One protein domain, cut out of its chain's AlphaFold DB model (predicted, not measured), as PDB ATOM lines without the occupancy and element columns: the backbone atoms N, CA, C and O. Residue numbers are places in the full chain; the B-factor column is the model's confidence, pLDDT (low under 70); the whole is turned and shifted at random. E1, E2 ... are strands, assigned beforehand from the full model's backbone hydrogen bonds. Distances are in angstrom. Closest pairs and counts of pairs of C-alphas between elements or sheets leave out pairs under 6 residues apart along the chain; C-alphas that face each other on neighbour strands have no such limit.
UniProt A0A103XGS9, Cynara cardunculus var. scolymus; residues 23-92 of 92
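Overview. This is residues 23 to 92 of the 92 residues of a protein of Cynara cardunculus var. scolymus (UniProt A0A103XGS9). This domain has little regular structure: one long hairpin of two strands, E1 and E2, with a long winding stretch, residues 23 to 64, that runs toward the hairpin's turn, loops round and comes back to where E1 begins. The printed part has 70 residues, with no named helix and two named strands, E1 then E2, in one antiparallel sheet. The class is all strand, with 25 residues in named elements. The whole is loose, with a radius of gyration of the C-alphas of 15.0 A, and only just elongated, spanning 47 by 24 by 16 A.

Along the chain. Residues 23 to 64 hold no named element; C-alpha 23 is at (199.401, 224.935, 212.510). E1, residues 65 to 77, is 33.4 A long and begins at (200.633, 230.867, 202.750). E2, residues 80 to 91, is 35.6 A long and ends at (200.442, 231.166, 197.908).

Arrangement. E1 bends by 60 degrees at residue 68. E1 and E2 form an antiparallel hairpin at 163 degrees, joined by a tight link. N 66 and O 90, 2.9 A apart, are within hydrogen-bond range.

Size, cuts and confidence. The farthest C-alphas, Glu 47 and Thr 92, are 49.2 A apart. The printed part has no cut. Mean pLDDT of the printed part is 71.1; 35 residues are under 70, among them 35 to 53.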
ATOM      1  N   GLU A  23     199.833 226.332 212.554       78.56
ATOM      2  CA  GLU A  23     199.401 224.935 212.510       78.56
ATOM      3  C   GLU A  23     197.960 224.883 212.002       78.56
ATOM      4  O   GLU A  23     197.130 225.744 212.308       78.56
ATOM      5  N   GLY A  24     197.672 223.860 211.208       76.75
ATOM      6  CA  GLY A  24     196.361 223.624 210.640       76.75
ATOM      7  C   GLY A  24     195.383 223.069 211.648       76.75
ATOM      8  O   GLY A  24     195.765 222.319 212.543       76.75
ATOM      9  N   THR A  25     194.093 223.341 211.458       78.94
ATOM     10  CA  THR A  25     193.055 222.613 212.194       78.94
ATOM     11  C   THR A  25     193.131 221.126 211.846       78.94
ATOM     12  O   THR A  25     192.924 220.740 210.697       78.94
ATOM     13  N   ILE A  26     193.446 220.299 212.842       77.38
ATOM     14  CA  ILE A  26     193.447 218.839 212.735       77.38
ATOM     15  C   ILE A  26     192.015 218.353 212.954       77.38
ATOM     16  O   ILE A  26     191.531 218.372 214.083       77.38
ATOM     17  N   ASP A  27     191.361 217.887 211.891       76.88
ATOM     18  CA  ASP A  27     190.018 217.282 211.963       76.88
ATOM     19  C   ASP A  27     190.048 215.748 211.825       76.88
ATOM     20  O   ASP A  27     189.036 215.074 211.655       76.88
ATOM     21  N   PHE A  28     191.244 215.157 211.885       74.00
ATOM     22  CA  PHE A  28     191.435 213.729 211.676       74.00
ATOM     23  C   PHE A  28     191.801 212.982 212.959       74.00
ATOM     24  O   PHE A  28     192.490 213.481 213.855       74.00
ATOM     25  N   ALA A  29     191.361 211.727 213.028       69.56
ATOM     26  CA  ALA A  29     191.624 210.840 214.152       69.56
ATOM     27  C   ALA A  29     193.134 210.520 214.290       69.56
ATOM     28  O   ALA A  29     193.862 210.614 213.297       69.56
ATOM     29  N   PRO A  30     193.614 210.108 215.481       68.69
ATOM     30  CA  PRO A  30     195.036 209.908 215.766       68.69
ATOM     31  C   PRO A  30     195.770 209.028 214.750       68.69
ATOM     32  O   PRO A  30     195.199 208.083 214.190       68.69
ATOM     33  N   THR A  31     197.054 209.314 214.554       64.06
ATOM     34  CA  THR A  31     197.927 208.657 213.573       64.06
ATOM     35  C   THR A  31     198.518 207.329 214.071       64.06
ATOM     36  O   THR A  31     198.837 206.440 213.286       64.06
ATOM     37  N   TYR A  32     198.549 207.111 215.387       62.31
ATOM     38  CA  TYR A  32     199.115 205.913 216.020       62.31
ATOM     39  C   TYR A  32     198.227 205.416 217.177       62.31
ATOM     40  O   TYR A  32     197.604 206.240 217.840       62.31
ATOM     41  N   LYS A  33     198.110 204.118 217.512       64.31
ATOM     42  CA  LYS A  33     198.615 202.877 216.884       64.31
ATOM     43  C   LYS A  33     197.440 202.079 216.303       64.31
ATOM     44  O   LYS A  33     196.441 201.893 216.996       64.31
ATOM     45  N   TYR A  34     197.587 201.559 215.089       70.88
ATOM     46  CA  TYR A  34     196.606 200.661 214.465       70.88
ATOM     47  C   TYR A  34     196.851 199.202 214.838       70.88
ATOM     48  O   TYR A  34     197.989 198.805 215.117       70.88
ATOM     49  N   LEU A  35     195.785 198.400 214.828       67.25
ATOM     50  CA  LEU A  35     195.912 196.950 214.776       67.25
ATOM     51  C   LEU A  35     196.556 196.541 213.436       67.25
ATOM     52  O   LEU A  35     196.258 197.149 212.403       67.25
ATOM     53  N   PRO A  36     197.447 195.532 213.429       66.12
ATOM     54  CA  PRO A  36     197.902 194.918 212.187       66.12
ATOM     55  C   PRO A  36     196.688 194.454 211.377       66.12
ATOM     56  O   PRO A  36     195.771 193.859 211.940       66.12
ATOM     57  N   ASP A  37     196.676 194.773 210.084       67.75
ATOM     58  CA  ASP A  37     195.670 194.321 209.112       67.75
ATOM     59  C   ASP A  37     194.202 194.712 209.397       67.75
ATOM     60  O   ASP A  37     193.300 194.234 208.714       67.75
ATOM     61  N   SER A  38     193.951 195.633 210.336       66.31
ATOM     62  CA  SER A  38     192.612 196.156 210.645       66.31
ATOM     63  C   SER A  38     192.566 197.690 210.597       66.31
ATOM     64  O   SER A  38     193.575 198.382 210.768       66.31
ATOM     65  N   ASP A  39     191.377 198.235 210.326       67.94
ATOM     66  CA  ASP A  39     191.069 199.670 210.432       67.94
ATOM     67  C   ASP A  39     190.833 200.108 211.890       67.94
ATOM     68  O   ASP A  39     190.669 201.293 212.180       67.94
ATOM     69  N   GLU A  40     190.859 199.160 212.827       67.88
ATOM     70  CA  GLU A  40     190.655 199.415 214.245       67.88
ATOM     71  C   GLU A  40     191.934 199.890 214.947       67.88
ATOM     72  O   GLU A  40     193.056 199.421 214.716       67.88
ATOM     73  N   TYR A  41     191.754 200.831 215.870       65.94
ATOM     74  CA  TYR A  41     192.822 201.280 216.749       65.94
ATOM     75  C   TYR A  41     193.190 200.190 217.752       65.94
ATOM     76  O   TYR A  41     192.336 199.471 218.267       65.94
ATOM     77  N   PHE A  42     194.478 200.090 218.076       63.19
ATOM     78  CA  PHE A  42     194.959 199.144 219.072       63.19
ATOM     79  C   PHE A  42     194.501 199.570 220.474       63.19
ATOM     80  O   PHE A  42     195.162 200.363 221.144       63.19
ATOM     81  N   VAL A  43     193.375 199.018 220.931       60.53
ATOM     82  CA  VAL A  43     192.842 199.212 222.289       60.53
ATOM     83  C   VAL A  43     193.090 197.947 223.114       60.53
ATOM     84  O   VAL A  43     192.165 197.214 223.444       60.53
ATOM     85  N   LYS A  44     194.356 197.619 223.417       53.12
ATOM     86  CA  LYS A  44     194.673 196.446 224.257       53.12
ATOM     87  C   LYS A  44     194.956 196.839 225.707       53.12
ATOM     88  O   LYS A  44     195.611 197.844 225.987       53.12
ATOM     89  N   ASN A  45     194.435 196.018 226.614       51.91
ATOM     90  CA  ASN A  45     194.439 196.207 228.058       51.91
ATOM     91  C   ASN A  45     195.820 196.535 228.662       51.91
ATOM     92  O   ASN A  45     196.800 195.810 228.536       51.91
ATOM     93  N   GLN A  46     195.801 197.655 229.380       52.44
ATOM     94  CA  GLN A  46     196.461 197.986 230.643       52.44
ATOM     95  C   GLN A  46     197.990 198.023 230.839       52.44
ATOM     96  O   GLN A  46     198.375 198.861 231.652       52.44
ATOM     97  N   GLU A  47     198.859 197.307 230.121       52.84
ATOM     98  CA  GLU A  47     200.261 197.182 230.606       52.84
ATOM     99  C   GLU A  47     201.365 197.933 229.840       52.84
ATOM    100  O   GLU A  47     202.393 198.247 230.431       52.84
ATOM    101  N   MET A  48     201.174 198.342 228.581       52.19
ATOM    102  CA  MET A  48     202.171 199.167 227.866       52.19
ATOM    103  C   MET A  48     201.481 200.257 227.041       52.19
ATOM    104  O   MET A  48     201.249 200.123 225.842       52.19
ATOM    105  N   LYS A  49     201.088 201.343 227.717       54.47
ATOM    106  CA  LYS A  49     200.234 202.401 227.158       54.47
ATOM    107  C   LYS A  49     201.059 203.563 226.613       54.47
ATOM    108  O   LYS A  49     201.422 204.465 227.362       54.47
ATOM    109  N   ARG A  50     201.270 203.618 225.298       56.12
ATOM    110  CA  ARG A  50     201.336 204.933 224.649       56.12
ATOM    111  C   ARG A  50     199.919 205.291 224.232       56.12
ATOM    112  O   ARG A  50     199.282 204.513 223.526       56.12
ATOM    113  N   ALA A  51     199.414 206.409 224.747       58.09
ATOM    114  CA  ALA A  51     198.141 206.950 224.298       58.09
ATOM    115  C   ALA A  51     198.222 207.236 222.788       58.09
ATOM    116  O   ALA A  51     199.319 207.528 222.292       58.09
ATOM    117  N   PRO A  52     197.105 207.121 222.053       59.75
ATOM    118  CA  PRO A  52     197.093 207.494 220.651       59.75
ATOM    119  C   PRO A  52     197.525 208.952 220.531       59.75
ATOM    120  O   PRO A  52     197.003 209.801 221.242       59.75
ATOM    121  N   ALA A  53     198.514 209.227 219.688       60.88
ATOM    122  CA  ALA A  53     199.141 210.539 219.604       60.88
ATOM    123  C   ALA A  53     199.159 211.026 218.158       60.88
ATOM    124  O   ALA A  53     199.267 210.230 217.227       60.88
ATOM    125  N   TRP A  54     199.073 212.344 217.997       71.56
ATOM    126  CA  TRP A  54     199.330 213.053 216.747       71.56
ATOM    127  C   TRP A  54     200.785 213.517 216.757       71.56
ATOM    128  O   TRP A  54     201.076 214.678 217.054       71.56
ATOM    129  N   CYS A  55     201.702 212.573 216.544       67.69
ATOM    130  CA  CYS A  55     203.137 212.868 216.493       67.69
ATOM    131  C   CYS A  55     203.556 213.481 215.147       67.69
ATOM    132  O   CYS A  55     204.584 214.145 215.076       67.69
ATOM    133  N   ASP A  56     202.743 213.305 214.107       68.81
ATOM    134  CA  ASP A  56     203.031 213.688 212.722       68.81
ATOM    135  C   ASP A  56     202.445 215.070 212.387       68.81
ATOM    136  O   ASP A  56     201.620 215.207 211.481       68.81
ATOM    137  N   ARG A  57     202.797 216.088 213.181       75.75
ATOM    138  CA  ARG A  57     202.297 217.459 212.996       75.75
ATOM    139  C   ARG A  57     203.095 218.186 211.926       75.75
ATOM    140  O   ARG A  57     204.323 218.142 211.938       75.75
ATOM    141  N   ILE A  58     202.400 218.905 211.049       81.38
ATOM    142  CA  ILE A  58     203.017 219.770 210.043       81.38
ATOM    143  C   ILE A  58     202.699 221.222 210.401       81.38
ATOM    144  O   ILE A  58     201.535 221.597 210.525       81.38
ATOM    145  N   ILE A  59     203.745 222.030 210.567       84.12
ATOM    146  CA  ILE A  59     203.656 223.474 210.810       84.12
ATOM    147  C   ILE A  59     204.307 224.228 209.651       84.12
ATOM    148  O   ILE A  59     205.241 223.723 209.027       84.12
ATOM    149  N   TRP A  60     203.837 225.439 209.363       80.62
ATOM    150  CA  TRP A  60     204.415 226.292 208.322       80.62
ATOM    151  C   TRP A  60     204.584 227.728 208.805       80.62
ATOM    152  O   TRP A  60     203.862 228.187 209.682       80.62
ATOM    153  N   SER A  61     205.536 228.455 208.230       79.94
ATOM    154  CA  SER A  61     205.717 229.889 208.464       79.94
ATOM    155  C   SER A  61     205.868 230.601 207.121       79.94
ATOM    156  O   SER A  61     206.567 230.129 206.226       79.94
ATOM    157  N   GLY A  62     205.150 231.708 206.940       79.19
ATOM    158  CA  GLY A  62     205.141 232.471 205.691       79.19
ATOM    159  C   GLY A  62     203.973 233.451 205.656       79.19
ATOM    160  O   GLY A  62     202.880 233.122 206.103       79.19
ATOM    161  N   LYS A  63     204.209 234.665 205.147       75.56
ATOM    162  CA  LYS A  63     203.228 235.765 205.197       75.56
ATOM    163  C   LYS A  63     202.036 235.588 204.248       75.56
ATOM    164  O   LYS A  63     200.999 236.190 204.486       75.56
ATOM    165  N   GLU A  64     202.178 234.763 203.215       84.06
ATOM    166  CA  GLU A  64     201.202 234.625 202.121       84.06
ATOM    167  C   GLU A  64     200.823 233.155 201.871       84.06
ATOM    168  O   GLU A  64     200.408 232.775 200.783       84.06
ATOM    169  N   LEU A  65     200.966 232.287 202.878       81.19
ATOM    170  CA  LEU A  65     200.633 230.867 202.750       81.19
ATOM    171  C   LEU A  65     199.269 230.571 203.370       81.19
ATOM    172  O   LEU A  65     199.095 230.628 204.589       81.19
ATOM    173  N   LYS A  66     198.311 230.179 202.529       82.38
ATOM    174  CA  LYS A  66     196.989 229.719 202.956       82.38
ATOM    175  C   LYS A  66     196.922 228.197 202.946       82.38
ATOM    176  O   LYS A  66     197.152 227.565 201.914       82.38
ATOM    177  N   GLN A  67     196.537 227.609 204.077       82.00
ATOM    178  CA  GLN A  67     196.206 226.188 204.142       82.00
ATOM    179  C   GLN A  67     194.950 225.892 203.316       82.00
ATOM    180  O   GLN A  67     193.907 226.518 203.499       82.00
ATOM    181  N   ILE A  68     195.058 224.905 202.428       86.38
ATOM    182  CA  ILE A  68     193.957 224.418 201.591       86.38
ATOM    183  C   ILE A  68     193.405 223.118 202.160       86.38
ATOM    184  O   ILE A  68     192.196 222.923 202.204       86.38
ATOM    185  N   LEU A  69     194.302 222.214 202.556       82.88
ATOM    186  CA  LEU A  69     193.950 220.871 202.983       82.88
ATOM    187  C   LEU A  69     194.976 220.381 203.994       82.88
ATOM    188  O   LEU A  69     196.176 220.517 203.769       82.88
ATOM    189  N   TYR A  70     194.485 219.799 205.080       85.44
ATOM    190  CA  TYR A  70     195.295 219.095 206.059       85.44
ATOM    191  C   TYR A  70     194.615 217.761 206.333       85.44
ATOM    192  O   TYR A  70     193.573 217.701 206.983       85.44
ATOM    193  N   THR A  71     195.145 216.707 205.725       82.88
ATOM    194  CA  THR A  71     194.517 215.388 205.708       82.88
ATOM    195  C   THR A  71     195.517 214.323 206.112       82.88
ATOM    196  O   THR A  71     196.714 214.570 206.250       82.88
ATOM    197  N   ARG A  72     195.011 213.113 206.298       81.38
ATOM    198  CA  ARG A  72     195.829 211.938 206.519       81.38
ATOM    199  C   ARG A  72     195.435 210.829 205.564       81.38
ATOM    200  O   ARG A  72     194.258 210.643 205.261       81.38
ATOM    201  N   SER A  73     196.416 210.037 205.178       79.06
ATOM    202  CA  SER A  73     196.229 208.764 204.500       79.06
ATOM    203  C   SER A  73     196.787 207.645 205.375       79.06
ATOM    204  O   SER A  73     197.663 207.857 206.213       79.06
ATOM    205  N   ILE A  74     196.231 206.442 205.261       75.56
ATOM    206  CA  ILE A  74     196.749 205.255 205.946       75.56
ATOM    207  C   ILE A  74     197.397 204.383 204.879       75.56
ATOM    208  O   ILE A  74     196.754 204.022 203.899       75.56
ATOM    209  N   SER A  75     198.669 204.046 205.073       74.19
ATOM    210  CA  SER A  75     199.421 203.141 204.207       74.19
ATOM    211  C   SER A  75     199.877 201.922 205.007       74.19
ATOM    212  O   SER A  75     200.340 202.043 206.141       74.19
ATOM    213  N   GLY A  76     199.714 200.727 204.444       69.94
ATOM    214  CA  GLY A  76     200.149 199.474 205.062       69.94
ATOM    215  C   GLY A  76     201.301 198.851 204.285       69.94
ATOM    216  O   GLY A  76     201.184 198.663 203.075       69.94
ATOM    217  N   LYS A  77     202.399 198.495 204.962       58.84
ATOM    218  CA  LYS A  77     203.449 197.617 204.421       58.84
ATOM    219  C   LYS A  77     203.805 196.552 205.455       58.84
ATOM    220  O   LYS A  77     204.072 196.880 206.606       58.84
ATOM    221  N   ASN A  78     203.838 195.286 205.036       59.09
ATOM    222  CA  ASN A  78     204.299 194.148 205.847       59.09
ATOM    223  C   ASN A  78     203.647 194.060 207.249       59.09
ATOM    224  O   ASN A  78     204.349 193.920 208.248       59.09
ATOM    225  N   GLY A  79     202.318 194.205 207.341       62.06
ATOM    226  CA  GLY A  79     201.575 194.140 208.613       62.06
ATOM    227  C   GLY A  79     201.731 195.367 209.524       62.06
ATOM    228  O   GLY A  79     201.116 195.439 210.589       62.06
ATOM    229  N   LEU A  80     202.520 196.367 209.117       59.84
ATOM    230  CA  LEU A  80     202.616 197.662 209.781       59.84
ATOM    231  C   LEU A  80     201.802 198.688 208.996       59.84
ATOM    232  O   LEU A  80     202.075 198.964 207.827       59.84
ATOM    233  N   ARG A  81     200.797 199.268 209.655       64.50
ATOM    234  CA  ARG A  81     200.060 200.423 209.142       64.50
ATOM    235  C   ARG A  81     200.662 201.702 209.703       64.50
ATOM    236  O   ARG A  81     200.728 201.882 210.918       64.50
ATOM    237  N   ALA A  82     201.089 202.577 208.804       64.88
ATOM    238  CA  ALA A  82     201.560 203.916 209.097       64.88
ATOM    239  C   ALA A  82     200.581 204.916 208.494       64.88
ATOM    240  O   ALA A  82     200.165 204.798 207.341       64.88
ATOM    241  N   SER A  83     200.209 205.917 209.270       69.81
ATOM    242  CA  SER A  83     199.499 207.065 208.736       69.81
ATOM    243  C   SER A  83     200.482 208.103 208.230       69.81
ATOM    244  O   SER A  83     201.434 208.438 208.930       69.81
ATOM    245  N   LEU A  84     200.217 208.635 207.050       72.50
ATOM    246  CA  LEU A  84     200.931 209.763 206.492       72.50
ATOM    247  C   LEU A  84     200.035 210.984 206.642       72.50
ATOM    248  O   LEU A  84     198.877 210.960 206.227       72.50
ATOM    249  N   THR A  85     200.553 212.026 207.276       78.62
ATOM    250  CA  THR A  85     199.885 213.323 207.333       78.62
ATOM    251  C   THR A  85     200.361 214.161 206.150       78.62
ATOM    252  O   THR A  85     201.559 214.215 205.880       78.62
ATOM    253  N   GLU A  86     199.442 214.821 205.451       81.69
ATOM    254  CA  GLU A  86     199.731 215.654 204.282       81.69
ATOM    255  C   GLU A  86     199.062 217.023 204.427       81.69
ATOM    256  O   GLU A  86     197.893 217.126 204.811       81.69
ATOM    257  N   MET A  87     199.802 218.084 204.099       82.81
ATOM    258  CA  MET A  87     199.313 219.459 204.151       82.81
ATOM    259  C   MET A  87     199.599 220.184 202.839       82.81
ATOM    260  O   MET A  87     200.738 220.237 202.379       82.81
ATOM    261  N   PHE A  88     198.560 220.774 202.256       84.00
ATOM    262  CA  PHE A  88     198.638 221.542 201.021       84.00
ATOM    263  C   PHE A  88     198.486 223.029 201.324       84.00
ATOM    264  O   PHE A  88     197.465 223.465 201.866       84.00
ATOM    265  N   LEU A  89     199.493 223.805 200.926       84.94
ATOM    266  CA  LEU A  89     199.517 225.260 201.037       84.94
ATOM    267  C   LEU A  89     199.431 225.885 199.643       84.94
ATOM    268  O   LEU A  89     200.014 225.373 198.686       84.94
ATOM    269  N   ARG A  90     198.705 226.994 199.526       84.75
ATOM    270  CA  ARG A  90     198.676 227.852 198.332       84.75
ATOM    271  C   ARG A  90     199.283 229.192 198.709       84.75
ATOM    272  O   ARG A  90     198.983 229.698 199.790       84.75
ATOM    273  N   ASN A  91     200.088 229.756 197.812       81.44
ATOM    274  CA  ASN A  91     200.442 231.166 197.908       81.44
ATOM    275  C   ASN A  91     199.192 231.993 197.571       81.44
ATOM    276  O   ASN A  91     198.481 231.643 196.621       81.44
ATOM    277  N   THR A  92     198.890 233.003 198.378       68.38
ATOM    278  CA  THR A  92     197.834 233.987 198.091       68.38
ATOM    279  C   THR A  92     198.300 235.054 197.125       68.38
ATOM    280  O   THR A  92     199.508 235.362 197.141       68.38
TER     281      THR A  92